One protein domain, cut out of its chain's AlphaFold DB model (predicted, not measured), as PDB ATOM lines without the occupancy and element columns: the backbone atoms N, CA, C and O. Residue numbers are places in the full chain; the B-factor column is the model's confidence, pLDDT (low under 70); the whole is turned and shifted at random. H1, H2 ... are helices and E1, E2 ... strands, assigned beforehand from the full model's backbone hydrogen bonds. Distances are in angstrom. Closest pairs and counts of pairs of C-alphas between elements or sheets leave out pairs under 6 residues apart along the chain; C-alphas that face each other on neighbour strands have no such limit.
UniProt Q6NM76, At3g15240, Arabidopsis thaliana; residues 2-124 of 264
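This is residues 2 to 124 of the 264 residues of the protein "At3g15240" of Arabidopsis thaliana (UniProt Q6NM76). A small antiparallel sheet of three strands is the middle of this domain, with the short helix H2 over one face and the first part of the long helix H5, residues 97 to 111, over the other; residues 113 to 124 of H5 stick out as an arm. H4 grazes the sheet, H1 packs on H4, and the short helix H3 follows E1 after a short link; residues 43 to 49, of which 49 belongs to H3, stand free. The printed part has 123 residues, with five named helices and three named strands in the order H1, H2, E1, H3, H4, E2, E3, H5; the sheet's order is E1, E2, E3. The class is mixed, helices and strands, and the whole is loose, with a radius of gyration of the C-alphas of 17.0 A and spans of 60 by 42 by 28 A.

H1, residues 6 to 13, begins with C-alpha 6 at (156.076, 122.200, 88.075) and is 10.8 A long from first to last C-alpha. H2, residues 24 to 31, is 10.4 A long. E1, residues 35 to 39, is 13.7 A long and begins with C-alpha 35 at (134.820, 132.466, 76.150). H3, residues 49 to 54, is 8.9 A long, and H4, residues 64 to 69, is 8.5 A long. E2, residues 74 to 80, is 18.5 A long, and E3, residues 83 to 89, is 20.2 A long. H5, residues 97 to 124, is the longest helix, 40.6 A from first to last C-alpha, and ends with C-alpha 124 at (138.911, 110.205, 45.574).

E2 is the inner strand of the sheet, and E1 and E3 are its edge strands. E1 and E2 are antiparallel at 173 degrees; N 36 and O 77 are 2.8 A apart, within hydrogen-bond range. E2 and E3 form a hairpin, antiparallel at 160 degrees, with N 76 and O 87 within hydrogen-bond range at 2.9 A and N 85 and O 78 at 2.8 A. H2 and H5 are on opposite faces of the sheet, an arrangement of three layers, with helices on both faces. H2 has a height over the sheet of 8.5 A and lies over E2 and, only just, over E1, on which 3 of its C-alphas fall. It runs along the strands, at 8 degrees to E2 on the local plane; the closest C-alphas of H2 and E2, those of Ala 30 and Gln 79, are 5.6 A apart. H5 has a height over the sheet of 7.8 A and lies over E1 and E2, slantwise to the strands, at 50 degrees to E1 on the local plane. The closest C-alphas of E2 and H5 are those of Ala 80 and Arg 104, 4.4 A apart. H4 only grazes the sheet, with residues 64 to 68. H1 is not on the sheet but touches H4, with the closest C-alphas, those of Ser 10 and Gln 67, 6.1 A apart; they run opposite ways at a shallow tilt of 32 degrees, only just short of steep. H3 is not on the sheet and touches no helix. In H1, H2, H4 and H5 every O i to N i+4 pair is within hydrogen-bond range; in H3 1 of 2 is.

The two C-alphas farthest apart are those of Glu 44 and Ser 124, at 61.2 A. Without the stretches that stand free, 104 residues span 43 by 33 by 27 A. The printed part has no cut, and no link is long. The mean pLDDT of the printed part is 79.7; residues 2 to 3, 41 to 58 and 111 to 124 of the model are under 70.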
ATOM      1  N   GLU A   2     168.418 118.747  87.496       50.91
ATOM      2  CA  GLU A   2     167.562 119.725  86.828       50.91
ATOM      3  C   GLU A   2     166.135 119.454  87.316       50.91
ATOM      4  O   GLU A   2     165.564 118.402  87.035       50.91
ATOM      5  N   GLY A   3     165.635 120.317  88.202       64.81
ATOM      6  CA  GLY A   3     164.290 120.190  88.751       64.81
ATOM      7  C   GLY A   3     163.275 120.365  87.630       64.81
ATOM      8  O   GLY A   3     163.270 121.393  86.960       64.81
ATOM      9  N   GLU A   4     162.446 119.352  87.406       70.81
ATOM     10  CA  GLU A   4     161.367 119.399  86.425       70.81
ATOM     11  C   GLU A   4     160.420 120.572  86.735       70.81
ATOM     12  O   GLU A   4     159.961 120.720  87.870       70.81
ATOM     13  N   ASP A   5     160.145 121.413  85.731       87.25
ATOM     14  CA  ASP A   5     159.228 122.553  85.841       87.25
ATOM     15  C   ASP A   5     157.854 122.075  86.359       87.25
ATOM     16  O   ASP A   5     157.237 121.212  85.722       87.25
ATOM     17  N   PRO A   6     157.350 122.608  87.491       85.69
ATOM     18  CA  PRO A   6     156.076 122.200  88.075       85.69
ATOM     19  C   PRO A   6     154.912 122.218  87.081       85.69
ATOM     20  O   PRO A   6     154.062 121.327  87.130       85.69
ATOM     21  N   VAL A   7     154.896 123.175  86.146       86.56
ATOM     22  CA  VAL A   7     153.866 123.256  85.100       86.56
ATOM     23  C   VAL A   7     153.969 122.068  84.155       86.56
ATOM     24  O   VAL A   7     152.967 121.403  83.895       86.56
ATOM     25  N   ARG A   8     155.177 121.737  83.685       86.81
ATOM     26  CA  ARG A   8     155.412 120.563  82.825       86.81
ATOM     27  C   ARG A   8     155.021 119.268  83.524       86.81
ATOM     28  O   ARG A   8     154.390 118.407  82.912       86.81
ATOM     29  N   LYS A   9     155.332 119.157  84.815       86.31
ATOM     30  CA  LYS A   9     154.947 118.010  85.638       86.31
ATOM     31  C   LYS A   9     153.426 117.894  85.793       86.31
ATOM     32  O   LYS A   9     152.896 116.789  85.723       86.31
ATOM     33  N   SER A  10     152.725 119.013  85.993       84.81
ATOM     34  CA  SER A  10     151.258 119.051  86.094       84.81
ATOM     35  C   SER A  10     150.593 118.680  84.764       84.81
ATOM     36  O   SER A  10     149.760 117.778  84.722       84.81
ATOM     37  N   PHE A  11     151.063 119.252  83.651       84.56
ATOM     38  CA  PHE A  11     150.598 118.888  82.308       84.56
ATOM     39  C   PHE A  11     150.827 117.411  81.978       84.56
ATOM     40  O   PHE A  11     149.952 116.773  81.405       84.56
ATOM     41  N   SER A  12     151.968 116.847  82.378       85.12
ATOM     42  CA  SER A  12     152.276 115.429  82.138       85.12
ATOM     43  C   SER A  12     151.343 114.476  82.892       85.12
ATOM     44  O   SER A  12     151.183 113.326  82.491       85.12
ATOM     45  N   LYS A  13     150.712 114.940  83.975       84.00
ATOM     46  CA  LYS A  13     149.704 114.186  84.733       84.00
ATOM     47  C   LYS A  13     148.281 114.394  84.219       84.00
ATOM     48  O   LYS A  13     147.379 113.693  84.672       84.00
ATOM     49  N   MET A  14     148.064 115.344  83.312       81.56
ATOM     50  CA  MET A  14     146.730 115.697  82.848       81.56
ATOM     51  C   MET A  14     146.177 114.583  81.955       81.56
ATOM     52  O   MET A  14     146.641 114.361  80.837       81.56
ATOM     53  N   SER A  15     145.182 113.858  82.462       82.94
ATOM     54  CA  SER A  15     144.413 112.899  81.677       82.94
ATOM     55  C   SER A  15     143.359 113.608  80.823       82.94
ATOM     56  O   SER A  15     143.063 114.793  81.000       82.94
ATOM     57  N   ILE A  16     142.774 112.865  79.882       86.38
ATOM     58  CA  ILE A  16     141.598 113.323  79.139       86.38
ATOM     59  C   ILE A  16     140.461 113.562  80.137       86.38
ATOM     60  O   ILE A  16     140.102 112.660  80.894       86.38
ATOM     61  N   GLN A  17     139.886 114.761  80.105       87.44
ATOM     62  CA  GLN A  17     138.728 115.131  80.915       87.44
ATOM     63  C   GLN A  17     137.474 115.172  80.044       87.44
ATOM     64  O   GLN A  17     137.520 115.618  78.895       87.44
ATOM     65  N   LEU A  18     136.359 114.687  80.589       90.19
ATOM     66  CA  LEU A  18     135.067 114.648  79.912       90.19
ATOM     67  C   LEU A  18     134.101 115.598  80.613       90.19
ATOM     68  O   LEU A  18     133.872 115.477  81.814       90.19
ATOM     69  N   TYR A  19     133.514 116.513  79.846       90.25
ATOM     70  CA  TYR A  19     132.549 117.486  80.347       90.25
ATOM     71  C   TYR A  19     131.222 117.338  79.607       90.25
ATOM     72  O   TYR A  19     131.198 117.178  78.384       90.25
ATOM     73  N   ASN A  20     130.118 117.428  80.346       91.81
ATOM     74  CA  ASN A  20     128.781 117.439  79.768       91.81
ATOM     75  C   ASN A  20     128.538 118.760  79.029       91.81
ATOM     76  O   ASN A  20     128.814 119.838  79.548       91.81
ATOM     77  N   TYR A  21     128.002 118.691  77.814       92.81
ATOM     78  CA  TYR A  21     127.676 119.883  77.032       92.81
ATOM     79  C   TYR A  21     126.538 120.684  77.684       92.81
ATOM     80  O   TYR A  21     125.517 120.112  78.054       92.81
ATOM     81  N   GLY A  22     126.697 122.007  77.798       89.69
ATOM     82  CA  GLY A  22     125.736 122.899  78.463       89.69
ATOM     83  C   GLY A  22     125.779 122.894  79.996       89.69
ATOM     84  O   GLY A  22     125.097 123.704  80.621       89.69
ATOM     85  N   GLU A  23     126.594 122.032  80.612       88.69
ATOM     86  CA  GLU A  23     126.738 121.943  82.067       88.69
ATOM     87  C   GLU A  23     128.160 122.295  82.518       88.69
ATOM     88  O   GLU A  23     129.150 121.985  81.851       88.69
ATOM     89  N   GLY A  24     128.269 122.938  83.682       88.62
ATOM     90  CA  GLY A  24     129.549 123.408  84.206       88.62
ATOM     91  C   GLY A  24     130.212 124.469  83.319       88.62
ATOM     92  O   GLY A  24     129.708 124.849  82.260       88.62
ATOM     93  N   LEU A  25     131.382 124.945  83.745       90.19
ATOM     94  CA  LEU A  25     132.100 126.010  83.040       90.19
ATOM     95  C   LEU A  25     132.453 125.610  81.598       90.19
ATOM     96  O   LEU A  25     132.162 126.349  80.660       90.19
ATOM     97  N   MET A  26     133.046 124.427  81.408       91.69
ATOM     98  CA  MET A  26     133.489 123.964  80.086       91.69
ATOM     99  C   MET A  26     132.303 123.717  79.146       91.69
ATOM    100  O   MET A  26     132.299 124.196  78.010       91.69
ATOM    101  N   GLY A  27     131.268 123.020  79.623       92.62
ATOM    102  CA  GLY A  27     130.085 122.706  78.829       92.62
ATOM    103  C   GLY A  27     129.305 123.942  78.403       92.62
ATOM    104  O   GLY A  27     128.864 124.006  77.255       92.62
ATOM    105  N   LYS A  28     129.186 124.941  79.285       92.06
ATOM    106  CA  LYS A  28     128.534 126.214  78.959       92.06
ATOM    107  C   LYS A  28     129.312 127.053  77.964       92.06
ATOM    108  O   LYS A  28     128.726 127.583  77.028       92.06
ATOM    109  N   VAL A  29     130.638 127.144  78.104       93.81
ATOM    110  CA  VAL A  29     131.453 127.861  77.106       93.81
ATOM    111  C   VAL A  29     131.258 127.243  75.721       93.81
ATOM    112  O   VAL A  29     131.139 127.965  74.726       93.81
ATOM    113  N   ALA A  30     131.142 125.913  75.659       94.62
ATOM    114  CA  ALA A  30     130.844 125.220  74.418       94.62
ATOM    115  C   ALA A  30     129.434 125.523  73.887       94.62
ATOM    116  O   ALA A  30     129.302 125.781  72.683       94.62
ATOM    117  N   SER A  31     128.406 125.492  74.746       94.81
ATOM    118  CA  SER A  31     127.007 125.687  74.345       94.81
ATOM    119  C   SER A  31     126.689 127.109  73.935       94.81
ATOM    120  O   SER A  31     126.073 127.330  72.894       94.81
ATOM    121  N   ASP A  32     127.179 128.066  74.710       93.69
ATOM    122  CA  ASP A  32     126.887 129.487  74.546       93.69
ATOM    123  C   ASP A  32     127.767 130.112  73.460       93.69
ATOM    124  O   ASP A  32     127.635 131.291  73.137       93.69
ATOM    125  N   LYS A  33     128.685 129.315  72.896       93.81
ATOM    126  CA  LYS A  33     129.655 129.729  71.880       93.81
ATOM    127  C   LYS A  33     130.483 130.941  72.326       93.81
ATOM    128  O   LYS A  33     130.799 131.823  71.529       93.81
ATOM    129  N   CYS A  34     130.854 130.969  73.606       94.56
ATOM    130  CA  CYS A  34     131.481 132.120  74.251       94.56
ATOM    131  C   CYS A  34     132.950 131.851  74.639       94.56
ATOM    132  O   CYS A  34     133.642 131.036  74.015       94.56
ATOM    133  N   HIS A  35     133.484 132.629  75.579       96.00
ATOM    134  CA  HIS A  35     134.820 132.466  76.150       96.00
ATOM    135  C   HIS A  35     134.824 132.877  77.625       96.00
ATOM    136  O   HIS A  35     133.885 133.507  78.111       96.00
ATOM    137  N   LYS A  36     135.872 132.479  78.343       94.25
ATOM    138  CA  LYS A  36     135.948 132.563  79.800       94.25
ATOM    139  C   LYS A  36     137.394 132.767  80.241       94.25
ATOM    140  O   LYS A  36     138.255 131.990  79.839       94.25
ATOM    141  N   TRP A  37     137.647 133.782  81.065       93.69
ATOM    142  CA  TRP A  37     138.935 133.998  81.732       93.69
ATOM    143  C   TRP A  37     138.798 133.684  83.217       93.69
ATOM    144  O   TRP A  37     137.901 134.198  83.882       93.69
ATOM    145  N   VAL A  38     139.694 132.848  83.730       91.56
ATOM    146  CA  VAL A  38     139.741 132.453  85.137       91.56
ATOM    147  C   VAL A  38     141.125 132.758  85.686       91.56
ATOM    148  O   VAL A  38     142.144 132.391  85.097       91.56
ATOM    149  N   PHE A  39     141.158 133.440  86.825       90.19
ATOM    150  CA  PHE A  39     142.384 133.821  87.514       90.19
ATOM    151  C   PHE A  39     142.556 132.984  88.779       90.19
ATOM    152  O   PHE A  39     141.582 132.725  89.484       90.19
ATOM    153  N   LYS A  40     143.797 132.592  89.082       85.69
ATOM    154  CA  LYS A  40     144.156 132.062  90.401       85.69
ATOM    155  C   LYS A  40     143.931 133.187  91.405       85.69
ATOM    156  O   LYS A  40     144.685 134.153  91.339       85.69
ATOM    157  N   GLU A  41     142.871 133.077  92.212       67.31
ATOM    158  CA  GLU A  41     142.435 134.007  93.271       67.31
ATOM    159  C   GLU A  41     143.265 135.297  93.367       67.31
ATOM    160  O   GLU A  41     144.369 135.307  93.912       67.31
ATOM    161  N   GLN A  42     142.719 136.417  92.885       55.66
ATOM    162  CA  GLN A  42     143.167 137.725  93.360       55.66
ATOM    163  C   GLN A  42     142.595 137.915  94.766       55.66
ATOM    164  O   GLN A  42     141.537 138.512  94.950       55.66
ATOM    165  N   THR A  43     143.258 137.337  95.765       43.19
ATOM    166  CA  THR A  43     143.007 137.677  97.163       43.19
ATOM    167  C   THR A  43     143.191 139.199  97.292       43.19
ATOM    168  O   THR A  43     144.276 139.703  97.027       43.19
ATOM    169  N   GLU A  44     142.108 139.903  97.646       38.75
ATOM    170  CA  GLU A  44     142.027 141.292  98.157       38.75
ATOM    171  C   GLU A  44     141.410 142.435  97.320       38.75
ATOM    172  O   GLU A  44     141.213 143.503  97.896       38.75
ATOM    173  N   SER A  45     140.954 142.282  96.070       39.38
ATOM    174  CA  SER A  45     140.202 143.392  95.439       39.38
ATOM    175  C   SER A  45     138.945 142.970  94.683       39.38
ATOM    176  O   SER A  45     139.007 142.451  93.575       39.38
ATOM    177  N   GLU A  46     137.822 143.335  95.306       36.88
ATOM    178  CA  GLU A  46     136.447 143.437  94.803       36.88
ATOM    179  C   GLU A  46     135.506 142.256  95.094       36.88
ATOM    180  O   GLU A  46     135.288 141.312  94.334       36.88
ATOM    181  N   SER A  47     134.867 142.435  96.247       41.84
ATOM    182  CA  SER A  47     133.784 141.733  96.932       41.84
ATOM    183  C   SER A  47     132.503 141.433  96.134       41.84
ATOM    184  O   SER A  47     131.459 141.234  96.744       41.84
ATOM    185  N   ASN A  48     132.539 141.336  94.802       37.00
ATOM    186  CA  ASN A  48     131.375 140.919  94.003       37.00
ATOM    187  C   ASN A  48     131.691 139.947  92.852       37.00
ATOM    188  O   ASN A  48     130.771 139.294  92.353       37.00
ATOM    189  N   ALA A  49     132.959 139.780  92.453       43.22
ATOM    190  CA  ALA A  49     133.323 138.899  91.337       43.22
ATOM    191  C   ALA A  49     133.287 137.406  91.707       43.22
ATOM    192  O   ALA A  49     132.989 136.570  90.856       43.22
ATOM    193  N   SER A  50     133.510 137.058  92.978       43.97
ATOM    194  CA  SER A  50     133.400 135.676  93.464       43.97
ATOM    195  C   SER A  50     131.979 135.114  93.320       43.97
ATOM    196  O   SER A  50     131.826 133.933  93.024       43.97
ATOM    197  N   SER A  51     130.940 135.951  93.416       40.44
ATOM    198  CA  SER A  51     129.535 135.512  93.335       40.44
ATOM    199  C   SER A  51     129.120 134.997  91.950       40.44
ATOM    200  O   SER A  51     128.280 134.103  91.847       40.44
ATOM    201  N   TYR A  52     129.735 135.513  90.881       39.50
ATOM    202  CA  TYR A  52     129.382 135.150  89.506       39.50
ATOM    203  C   TYR A  52     129.916 133.760  89.111       39.50
ATOM    204  O   TYR A  52     129.300 133.075  88.300       39.50
ATOM    205  N   TRP A  53     131.012 133.315  89.738       42.84
ATOM    206  CA  TRP A  53     131.675 132.027  89.470       42.84
ATOM    207  C   TRP A  53     131.442 130.969  90.551       42.84
ATOM    208  O   TRP A  53     131.520 129.778  90.272       42.84
ATOM    209  N   GLN A  54     131.137 131.385  91.785       38.47
ATOM    210  CA  GLN A  54     130.759 130.478  92.879       38.47
ATOM    211  C   GLN A  54     129.260 130.169  92.907       38.47
ATOM    212  O   GLN A  54     128.829 129.330  93.701       38.47
ATOM    213  N   SER A  55     128.458 130.787  92.031       40.59
ATOM    214  CA  SER A  55     127.127 130.264  91.731       40.59
ATOM    215  C   SER A  55     127.307 128.846  91.198       40.59
ATOM    216  O   SER A  55     127.995 128.639  90.201       40.59
ATOM    217  N   SER A  56     126.744 127.867  91.900       51.19
ATOM    218  CA  SER A  56     127.114 126.442  91.887       51.19
ATOM    219  C   SER A  56     127.066 125.735  90.518       51.19
ATOM    220  O   SER A  56     127.412 124.563  90.423       51.19
ATOM    221  N   PHE A  57     126.659 126.439  89.458       48.88
ATOM    222  CA  PHE A  57     126.598 125.983  88.071       48.88
ATOM    223  C   PHE A  57     127.848 126.301  87.224       48.88
ATOM    224  O   PHE A  57     128.003 125.683  86.173       48.88
ATOM    225  N   ASP A  58     128.721 127.224  87.647       59.03
ATOM    226  CA  ASP A  58     129.965 127.617  86.942       59.03
ATOM    227  C   ASP A  58     131.227 127.207  87.727       59.03
ATOM    228  O   ASP A  58     132.300 127.787  87.548       59.03
ATOM    229  N   ALA A  59     131.105 126.193  88.592       71.56
ATOM    230  CA  ALA A  59     132.216 125.703  89.397       71.56
ATOM    231  C   ALA A  59     133.438 125.395  88.516       71.56
ATOM    232  O   ALA A  59     133.338 124.734  87.475       71.56
ATOM    233  N   ILE A  60     134.592 125.903  88.947       81.00
ATOM    234  CA  ILE A  60     135.870 125.642  88.294       81.00
ATOM    235  C   ILE A  60     136.135 124.129  88.380       81.00
ATOM    236  O   ILE A  60     135.963 123.565  89.466       81.00
ATOM    237  N   PRO A  61     136.538 123.464  87.279       85.00
ATOM    238  CA  PRO A  61     136.909 122.053  87.317       85.00
ATOM    239  C   PRO A  61     137.946 121.798  88.416       85.00
ATOM    240  O   PRO A  61     138.925 122.540  88.532       85.00
ATOM    241  N   SER A  62     137.735 120.779  89.247       81.00
ATOM    242  CA  SER A  62     138.606 120.507  90.400       81.00
ATOM    243  C   SER A  62     140.042 120.196  89.973       81.00
ATOM    244  O   SER A  62     140.987 120.488  90.703       81.00
ATOM    245  N   GLU A  63     140.218 119.690  88.756       83.62
ATOM    246  CA  GLU A  63     141.490 119.381  88.110       83.62
ATOM    247  C   GLU A  63     142.303 120.634  87.751       83.62
ATOM    248  O   GLU A  63     143.476 120.548  87.383       83.62
ATOM    249  N   TRP A  64     141.697 121.823  87.816       88.12
ATOM    250  CA  TRP A  64     142.423 123.078  87.634       88.12
ATOM    251  C   TRP A  64     143.172 123.496  88.898       88.12
ATOM    252  O   TRP A  64     144.111 124.282  88.789       88.12
ATOM    253  N   ASN A  65     142.840 122.945  90.071       87.50
ATOM    254  CA  ASN A  65     143.590 123.215  91.300       87.50
ATOM    255  C   ASN A  65     145.062 122.817  91.143       87.50
ATOM    256  O   ASN A  65     145.939 123.654  91.338       87.50
ATOM    257  N   ASP A  66     145.335 121.610  90.642       87.56
ATOM    258  CA  ASP A  66     146.697 121.130  90.373       87.56
ATOM    259  C   ASP A  66     147.431 122.000  89.333       87.56
ATOM    260  O   ASP A  66     148.654 122.170  89.381       87.56
ATOM    261  N   GLN A  67     146.701 122.584  88.376       90.38
ATOM    262  CA  GLN A  67     147.273 123.530  87.413       90.38
ATOM    263  C   GLN A  67     147.634 124.851  88.099       90.38
ATOM    264  O   GLN A  67     148.740 125.363  87.912       90.38
ATOM    265  N   PHE A  68     146.755 125.392  88.939       89.94
ATOM    266  CA  PHE A  68     147.034 126.606  89.699       89.94
ATOM    267  C   PHE A  68     148.178 126.414  90.699       89.94
ATOM    268  O   PHE A  68     149.045 127.286  90.824       89.94
ATOM    269  N   GLU A  69     148.236 125.279  91.390       89.50
ATOM    270  CA  GLU A  69     149.335 124.911  92.286       89.50
ATOM    271  C   GLU A  69     150.666 124.784  91.543       89.50
ATOM    272  O   GLU A  69     151.702 125.188  92.069       89.50
ATOM    273  N   SER A  70     150.637 124.346  90.280       90.62
ATOM    274  CA  SER A  70     151.829 124.285  89.429       90.62
ATOM    275  C   SER A  70     152.386 125.651  89.005       90.62
ATOM    276  O   SER A  70     153.471 125.723  88.438       90.62
ATOM    277  N   GLY A  71     151.676 126.746  89.294       91.19
ATOM    278  CA  GLY A  71     152.116 128.110  88.990       91.19
ATOM    279  C   GLY A  71     151.356 128.781  87.848       91.19
ATOM    280  O   GLY A  71     151.619 129.953  87.561       91.19
ATOM    281  N   ILE A  72     150.383 128.098  87.236       92.62
ATOM    282  CA  ILE A  72     149.415 128.753  86.352       92.62
ATOM    283  C   ILE A  72     148.645 129.798  87.165       92.62
ATOM    284  O   ILE A  72     148.262 129.579  88.312       92.62
ATOM    285  N   ARG A  73     148.465 130.975  86.575       91.38
ATOM    286  CA  ARG A  73     147.777 132.126  87.167       91.38
ATOM    287  C   ARG A  73     146.574 132.579  86.349       91.38
ATOM    288  O   ARG A  73     145.642 133.124  86.927       91.38
ATOM    289  N   THR A  74     146.559 132.307  85.046       93.50
ATOM    290  CA  THR A  74     145.401 132.536  84.176       93.50
ATOM    291  C   THR A  74     145.097 131.281  83.380       93.50
ATOM    292  O   THR A  74     146.006 130.706  82.780       93.50
ATOM    293  N   ILE A  75     143.823 130.901  83.335       94.62
ATOM    294  CA  ILE A  75     143.291 129.918  82.398       94.62
ATOM    295  C   ILE A  75     142.230 130.610  81.542       94.62
ATOM    296  O   ILE A  75     141.303 131.222  82.069       94.62
ATOM    297  N   ALA A  76     142.380 130.526  80.224       96.00
ATOM    298  CA  ALA A  76     141.402 131.011  79.262       96.00
ATOM    299  C   ALA A  76     140.770 129.826  78.531       96.00
ATOM    300  O   ALA A  76     141.480 128.941  78.057       96.00
ATOM    301  N   VAL A  77     139.444 129.824  78.420       96.69
ATOM    302  CA  VAL A  77     138.680 128.834  77.656       96.69
ATOM    303  C   VAL A  77     137.914 129.562  76.566       96.69
ATOM    304  O   VAL A  77     137.162 130.491  76.848       96.69
ATOM    305  N   ILE A  78     138.108 129.159  75.317       97.06
ATOM    306  CA  ILE A  78     137.529 129.818  74.149       97.06
ATOM    307  C   ILE A  78     136.843 128.763  73.293       97.06
ATOM    308  O   ILE A  78     137.497 127.834  72.828       97.06
ATOM    309  N   GLN A  79     135.548 128.922  73.018       96.25
ATOM    310  CA  GLN A  79     134.929 128.163  71.937       96.25
ATOM    311  C   GLN A  79     135.451 128.674  70.594       96.25
ATOM    312  O   GLN A  79     135.276 129.856  70.278       96.25
ATOM    313  N   ALA A  80     136.067 127.786  69.813       94.69
ATOM    314  CA  ALA A  80     136.668 128.084  68.519       94.69
ATOM    315  C   ALA A  80     136.508 126.901  67.544       94.69
ATOM    316  O   ALA A  80     136.826 125.754  67.861       94.69
ATOM    317  N   GLY A  81     136.012 127.172  66.332       90.25
ATOM    318  CA  GLY A  81     135.677 126.122  65.367       90.25
ATOM    319  C   GLY A  81     134.674 125.110  65.940       90.25
ATOM    320  O   GLY A  81     133.623 125.481  66.466       90.25
ATOM    321  N   HIS A  82     135.009 123.821  65.853       89.06
ATOM    322  CA  HIS A  82     134.161 122.726  66.337       89.06
ATOM    323  C   HIS A  82     134.400 122.335  67.807       89.06
ATOM    324  O   HIS A  82     133.798 121.369  68.270       89.06
ATOM    325  N   GLY A  83     135.259 123.046  68.546       91.75
ATOM    326  CA  GLY A  83     135.622 122.648  69.906       91.75
ATOM    327  C   GLY A  83     136.078 123.793  70.802       91.75
ATOM    328  O   GLY A  83     135.952 124.971  70.468       91.75
ATOM    329  N   LEU A  84     136.615 123.414  71.959       94.69
ATOM    330  CA  LEU A  84     137.126 124.329  72.972       94.69
ATOM    331  C   LEU A  84     138.649 124.400  72.917       94.69
ATOM    332  O   LEU A  84     139.331 123.381  72.815       94.69
ATOM    333  N   LEU A  85     139.173 125.608  73.068       95.62
ATOM    334  CA  LEU A  85     140.581 125.875  73.281       95.62
ATOM    335  C   LEU A  85     140.795 126.289  74.737       95.62
ATOM    336  O   LEU A  85     140.283 127.324  75.159       95.62
ATOM    337  N   GLN A  86     141.573 125.505  75.482       95.00
ATOM    338  CA  GLN A  86     142.033 125.853  76.826       95.00
ATOM    339  C   GLN A  86     143.494 126.307  76.764       95.00
ATOM    340  O   GLN A  86     144.349 125.612  76.219       95.00
ATOM    341  N   LEU A  87     143.781 127.472  77.335       95.12
ATOM    342  CA  LEU A  87     145.110 128.074  77.387       95.12
ATOM    343  C   LEU A  87     145.467 128.381  78.838       95.12
ATOM    344  O   LEU A  87     144.637 128.906  79.573       95.12
ATOM    345  N   GLY A  88     146.705 128.093  79.235       94.19
ATOM    346  CA  GLY A  88     147.233 128.399  80.566       94.19
ATOM    347  C   GLY A  88     148.415 129.366  80.496       94.19
ATOM    348  O   GLY A  88     149.239 129.280  79.589       94.19
ATOM    349  N   SER A  89     148.518 130.273  81.467       93.81
ATOM    350  CA  SER A  89     149.657 131.187  81.621       93.81
ATOM    351  C   SER A  89     150.125 131.248  83.067       93.81
ATOM    352  O   SER A  89     149.318 131.394  83.982       93.81
ATOM    353  N   CYS A  90     151.442 131.238  83.280       93.88
ATOM    354  CA  CYS A  90     152.064 131.450  84.592       93.88
ATOM    355  C   CYS A  90     152.073 132.922  85.029       93.88
ATOM    356  O   CYS A  90     152.691 133.273  86.036       93.88
ATOM    357  N   LYS A  91     151.450 133.821  84.265       93.00
ATOM    358  CA  LYS A  91     151.252 135.239  84.592       93.00
ATOM    359  C   LYS A  91     149.762 135.548  84.547       93.00
ATOM    360  O   LYS A  91     149.030 134.896  83.809       93.00
ATOM    361  N   ILE A  92     149.346 136.560  85.303       91.31
ATOM    362  CA  ILE A  92     148.006 137.122  85.145       91.31
ATOM    363  C   ILE A  92     147.969 137.848  83.801       91.31
ATOM    364  O   ILE A  92     148.711 138.810  83.605       91.31
ATOM    365  N   ILE A  93     147.156 137.349  82.874       93.38
ATOM    366  CA  ILE A  93     146.947 137.948  81.553       93.38
ATOM    367  C   ILE A  93     145.514 138.481  81.504       93.38
ATOM    368  O   ILE A  93     144.592 137.663  81.564       93.38
ATOM    369  N   PRO A  94     145.302 139.808  81.418       91.88
ATOM    370  CA  PRO A  94     143.958 140.359  81.308       91.88
ATOM    371  C   PRO A  94     143.278 139.862  80.030       91.88
ATOM    372  O   PRO A  94     143.935 139.485  79.057       91.88
ATOM    373  N   GLU A  95     141.952 139.845  80.051       94.25
ATOM    374  CA  GLU A  95     141.162 139.455  78.891       94.25
ATOM    375  C   GLU A  95     141.399 140.418  77.719       94.25
ATOM    376  O   GLU A  95     141.351 141.638  77.881       94.25
ATOM    377  N   ASP A  96     141.627 139.860  76.528       95.00
ATOM    378  CA  ASP A  96     141.711 140.607  75.274       95.00
ATOM    379  C   ASP A  96     140.776 139.980  74.236       95.00
ATOM    380  O   ASP A  96     140.998 138.871  73.738       95.00
ATOM    381  N   LEU A  97     139.725 140.715  73.878       96.88
ATOM    382  CA  LEU A  97     138.748 140.262  72.897       96.88
ATOM    383  C   LEU A  97     139.353 140.130  71.489       96.88
ATOM    384  O   LEU A  97     138.924 139.262  70.727       96.88
ATOM    385  N   HIS A  98     140.373 140.920  71.135       97.69
ATOM    386  CA  HIS A  98     141.043 140.776  69.837       97.69
ATOM    387  C   HIS A  98     141.763 139.435  69.740       97.69
ATOM    388  O   HIS A  98     141.703 138.774  68.699       97.69
ATOM    389  N   PHE A  99     142.408 139.007  70.827       96.88
ATOM    390  CA  PHE A  99     143.004 137.682  70.919       96.88
ATOM    391  C   PHE A  99     141.945 136.584  70.750       96.88
ATOM    392  O   PHE A  99     142.123 135.692  69.920       96.88
ATOM    393  N   VAL A 100     140.811 136.680  71.450       96.69
ATOM    394  CA  VAL A 100     139.702 135.714  71.320       96.69
ATOM    395  C   VAL A 100     139.218 135.597  69.877       96.69
ATOM    396  O   VAL A 100     139.127 134.492  69.341       96.69
ATOM    397  N   LEU A 101     138.924 136.731  69.235       96.50
ATOM    398  CA  LEU A 101     138.432 136.762  67.857       96.50
ATOM    399  C   LEU A 101     139.456 136.175  66.883       96.50
ATOM    400  O   LEU A 101     139.093 135.383  66.012       96.50
ATOM    401  N   ARG A 102     140.743 136.489  67.071       96.00
ATOM    402  CA  ARG A 102     141.831 135.920  66.268       96.00
ATOM    403  C   ARG A 102     141.896 134.401  66.405       96.00
ATOM    404  O   ARG A 102     142.032 133.713  65.393       96.00
ATOM    405  N   MET A 103     141.775 133.867  67.622       96.00
ATOM    406  CA  MET A 103     141.779 132.419  67.848       96.00
ATOM    407  C   MET A 103     140.565 131.748  67.206       96.00
ATOM    408  O   MET A 103     140.732 130.755  66.499       96.00
ATOM    409  N   ARG A 104     139.362 132.316  67.361       95.69
ATOM    410  CA  ARG A 104     138.151 131.803  66.697       95.69
ATOM    411  C   ARG A 104     138.321 131.731  65.187       95.69
ATOM    412  O   ARG A 104     138.161 130.654  64.624       95.69
ATOM    413  N   HIS A 105     138.731 132.836  64.567       94.69
ATOM    414  CA  HIS A 105     138.947 132.906  63.124       94.69
ATOM    415  C   HIS A 105     139.996 131.889  62.650       94.69
ATOM    416  O   HIS A 105     139.800 131.192  61.656       94.69
ATOM    417  N   THR A 106     141.098 131.756  63.391       92.81
ATOM    418  CA  THR A 106     142.166 130.801  63.061       92.81
ATOM    419  C   THR A 106     141.630 129.367  63.042       92.81
ATOM    420  O   THR A 106     141.768 128.673  62.039       92.81
ATOM    421  N   PHE A 107     140.955 128.922  64.102       90.81
ATOM    422  CA  PHE A 107     140.447 127.546  64.188       90.81
ATOM    423  C   PHE A 107     139.245 127.273  63.279       90.81
ATOM    424  O   PHE A 107     139.089 126.157  62.787       90.81
ATOM    425  N   GLU A 108     138.427 128.283  63.004       88.38
ATOM    426  CA  GLU A 108     137.354 128.197  62.018       88.38
ATOM    427  C   GLU A 108     137.925 128.000  60.603       88.38
ATOM    428  O   GLU A 108     137.540 127.060  59.905       88.38
ATOM    429  N   SER A 109     138.939 128.786  60.219       83.75
ATOM    430  CA  SER A 109     139.611 128.644  58.919       83.75
ATOM    431  C   SER A 109     140.296 127.279  58.737       83.75
ATOM    432  O   SER A 109     140.205 126.679  57.663       83.75
ATOM    433  N   LEU A 110     140.900 126.729  59.797       77.62
ATOM    434  CA  LEU A 110     141.481 125.380  59.789       77.62
ATOM    435  C   LEU A 110     140.415 124.293  59.597       77.62
ATOM    436  O   LEU A 110     140.657 123.305  58.900       77.62
ATOM    437  N   GLY A 111     139.226 124.472  60.177       66.00
ATOM    438  CA  GLY A 111     138.079 123.588  59.965       66.00
ATOM    439  C   GLY A 111     137.627 123.555  58.504       66.00
ATOM    440  O   GLY A 111     137.378 122.480  57.961       66.00
ATOM    441  N   TYR A 112     137.592 124.710  57.835       62.34
ATOM    442  CA  TYR A 112     137.236 124.786  56.416       62.34
ATOM    443  C   TYR A 112     138.278 124.122  55.503       62.34
ATOM    444  O   TYR A 112     137.909 123.352  54.616       62.34
ATOM    445  N   GLN A 113     139.574 124.353  55.743       59.66
ATOM    446  CA  GLN A 113     140.647 123.753  54.937       59.66
ATOM    447  C   GLN A 113     140.771 122.237  55.160       59.66
ATOM    448  O   GLN A 113     140.906 121.474  54.203       59.66
ATOM    449  N   SER A 114     140.655 121.771  56.408       59.31
ATOM    450  CA  SER A 114     140.650 120.334  56.726       59.31
ATOM    451  C   SER A 114     139.382 119.630  56.240       59.31
ATOM    452  O   SER A 114     139.479 118.530  55.706       59.31
ATOM    453  N   GLY A 115     138.204 120.256  56.336       59.50
ATOM    454  CA  GLY A 115     136.959 119.713  55.786       59.50
ATOM    455  C   GLY A 115     137.004 119.574  54.262       59.50
ATOM    456  O   GLY A 115     136.577 118.553  53.718       59.50
ATOM    457  N   PHE A 116     137.597 120.548  53.567       60.88
ATOM    458  CA  PHE A 116     137.844 120.461  52.128       60.88
ATOM    459  C   PHE A 116     138.835 119.335  51.785       60.88
ATOM    460  O   PHE A 116     138.554 118.491  50.937       60.88
ATOM    461  N   TYR A 117     139.961 119.247  52.493       59.06
ATOM    462  CA  TYR A 117     140.955 118.201  52.248       59.06
ATOM    463  C   TYR A 117     140.421 116.792  52.555       59.06
ATOM    464  O   TYR A 117     140.586 115.874  51.754       59.06
ATOM    465  N   LEU A 118     139.710 116.609  53.671       59.91
ATOM    466  CA  LEU A 118     139.081 115.335  54.029       59.91
ATOM    467  C   LEU A 118     137.993 114.946  53.025       59.91
ATOM    468  O   LEU A 118     137.945 113.796  52.591       59.91
ATOM    469  N   SER A 119     137.144 115.887  52.607       60.62
ATOM    470  CA  SER A 119     136.130 115.600  51.585       60.62
ATOM    471  C   SER A 119     136.764 115.190  50.253       60.62
ATOM    472  O   SER A 119     136.243 114.280  49.610       60.62
ATOM    473  N   GLN A 120     137.925 115.741  49.886       59.66
ATOM    474  CA  GLN A 120     138.689 115.300  48.719       59.66
ATOM    475  C   GLN A 120     139.305 113.903  48.906       59.66
ATOM    476  O   GLN A 120     139.210 113.066  48.005       59.66
ATOM    477  N   LEU A 121     139.873 113.611  50.081       58.78
ATOM    478  CA  LEU A 121     140.419 112.289  50.409       58.78
ATOM    479  C   LEU A 121     139.348 111.189  50.345       58.78
ATOM    480  O   LEU A 121     139.593 110.125  49.783       58.78
ATOM    481  N   PHE A 122     138.139 111.452  50.847       57.09
ATOM    482  CA  PHE A 122     137.035 110.484  50.808       57.09
ATOM    483  C   PHE A 122     136.260 110.478  49.479       57.09
ATOM    484  O   PHE A 122     135.598 109.489  49.164       57.09
ATOM    485  N   SER A 123     136.344 111.541  48.673       53.41
ATOM    486  CA  SER A 123     135.755 111.569  47.322       53.41
ATOM    487  C   SER A 123     136.634 110.871  46.282       53.41
ATOM    488  O   SER A 123     136.106 110.308  45.324       53.41
ATOM    489  N   SER A 124     137.951 110.822  46.501       48.09
ATOM    490  CA  SER A 124     138.911 110.205  45.574       48.09
ATOM    491  C   SER A 124     138.808 108.672  45.491       48.09
ATOM    492  O   SER A 124     139.313 108.077  44.545       48.09
TER     493      SER A 124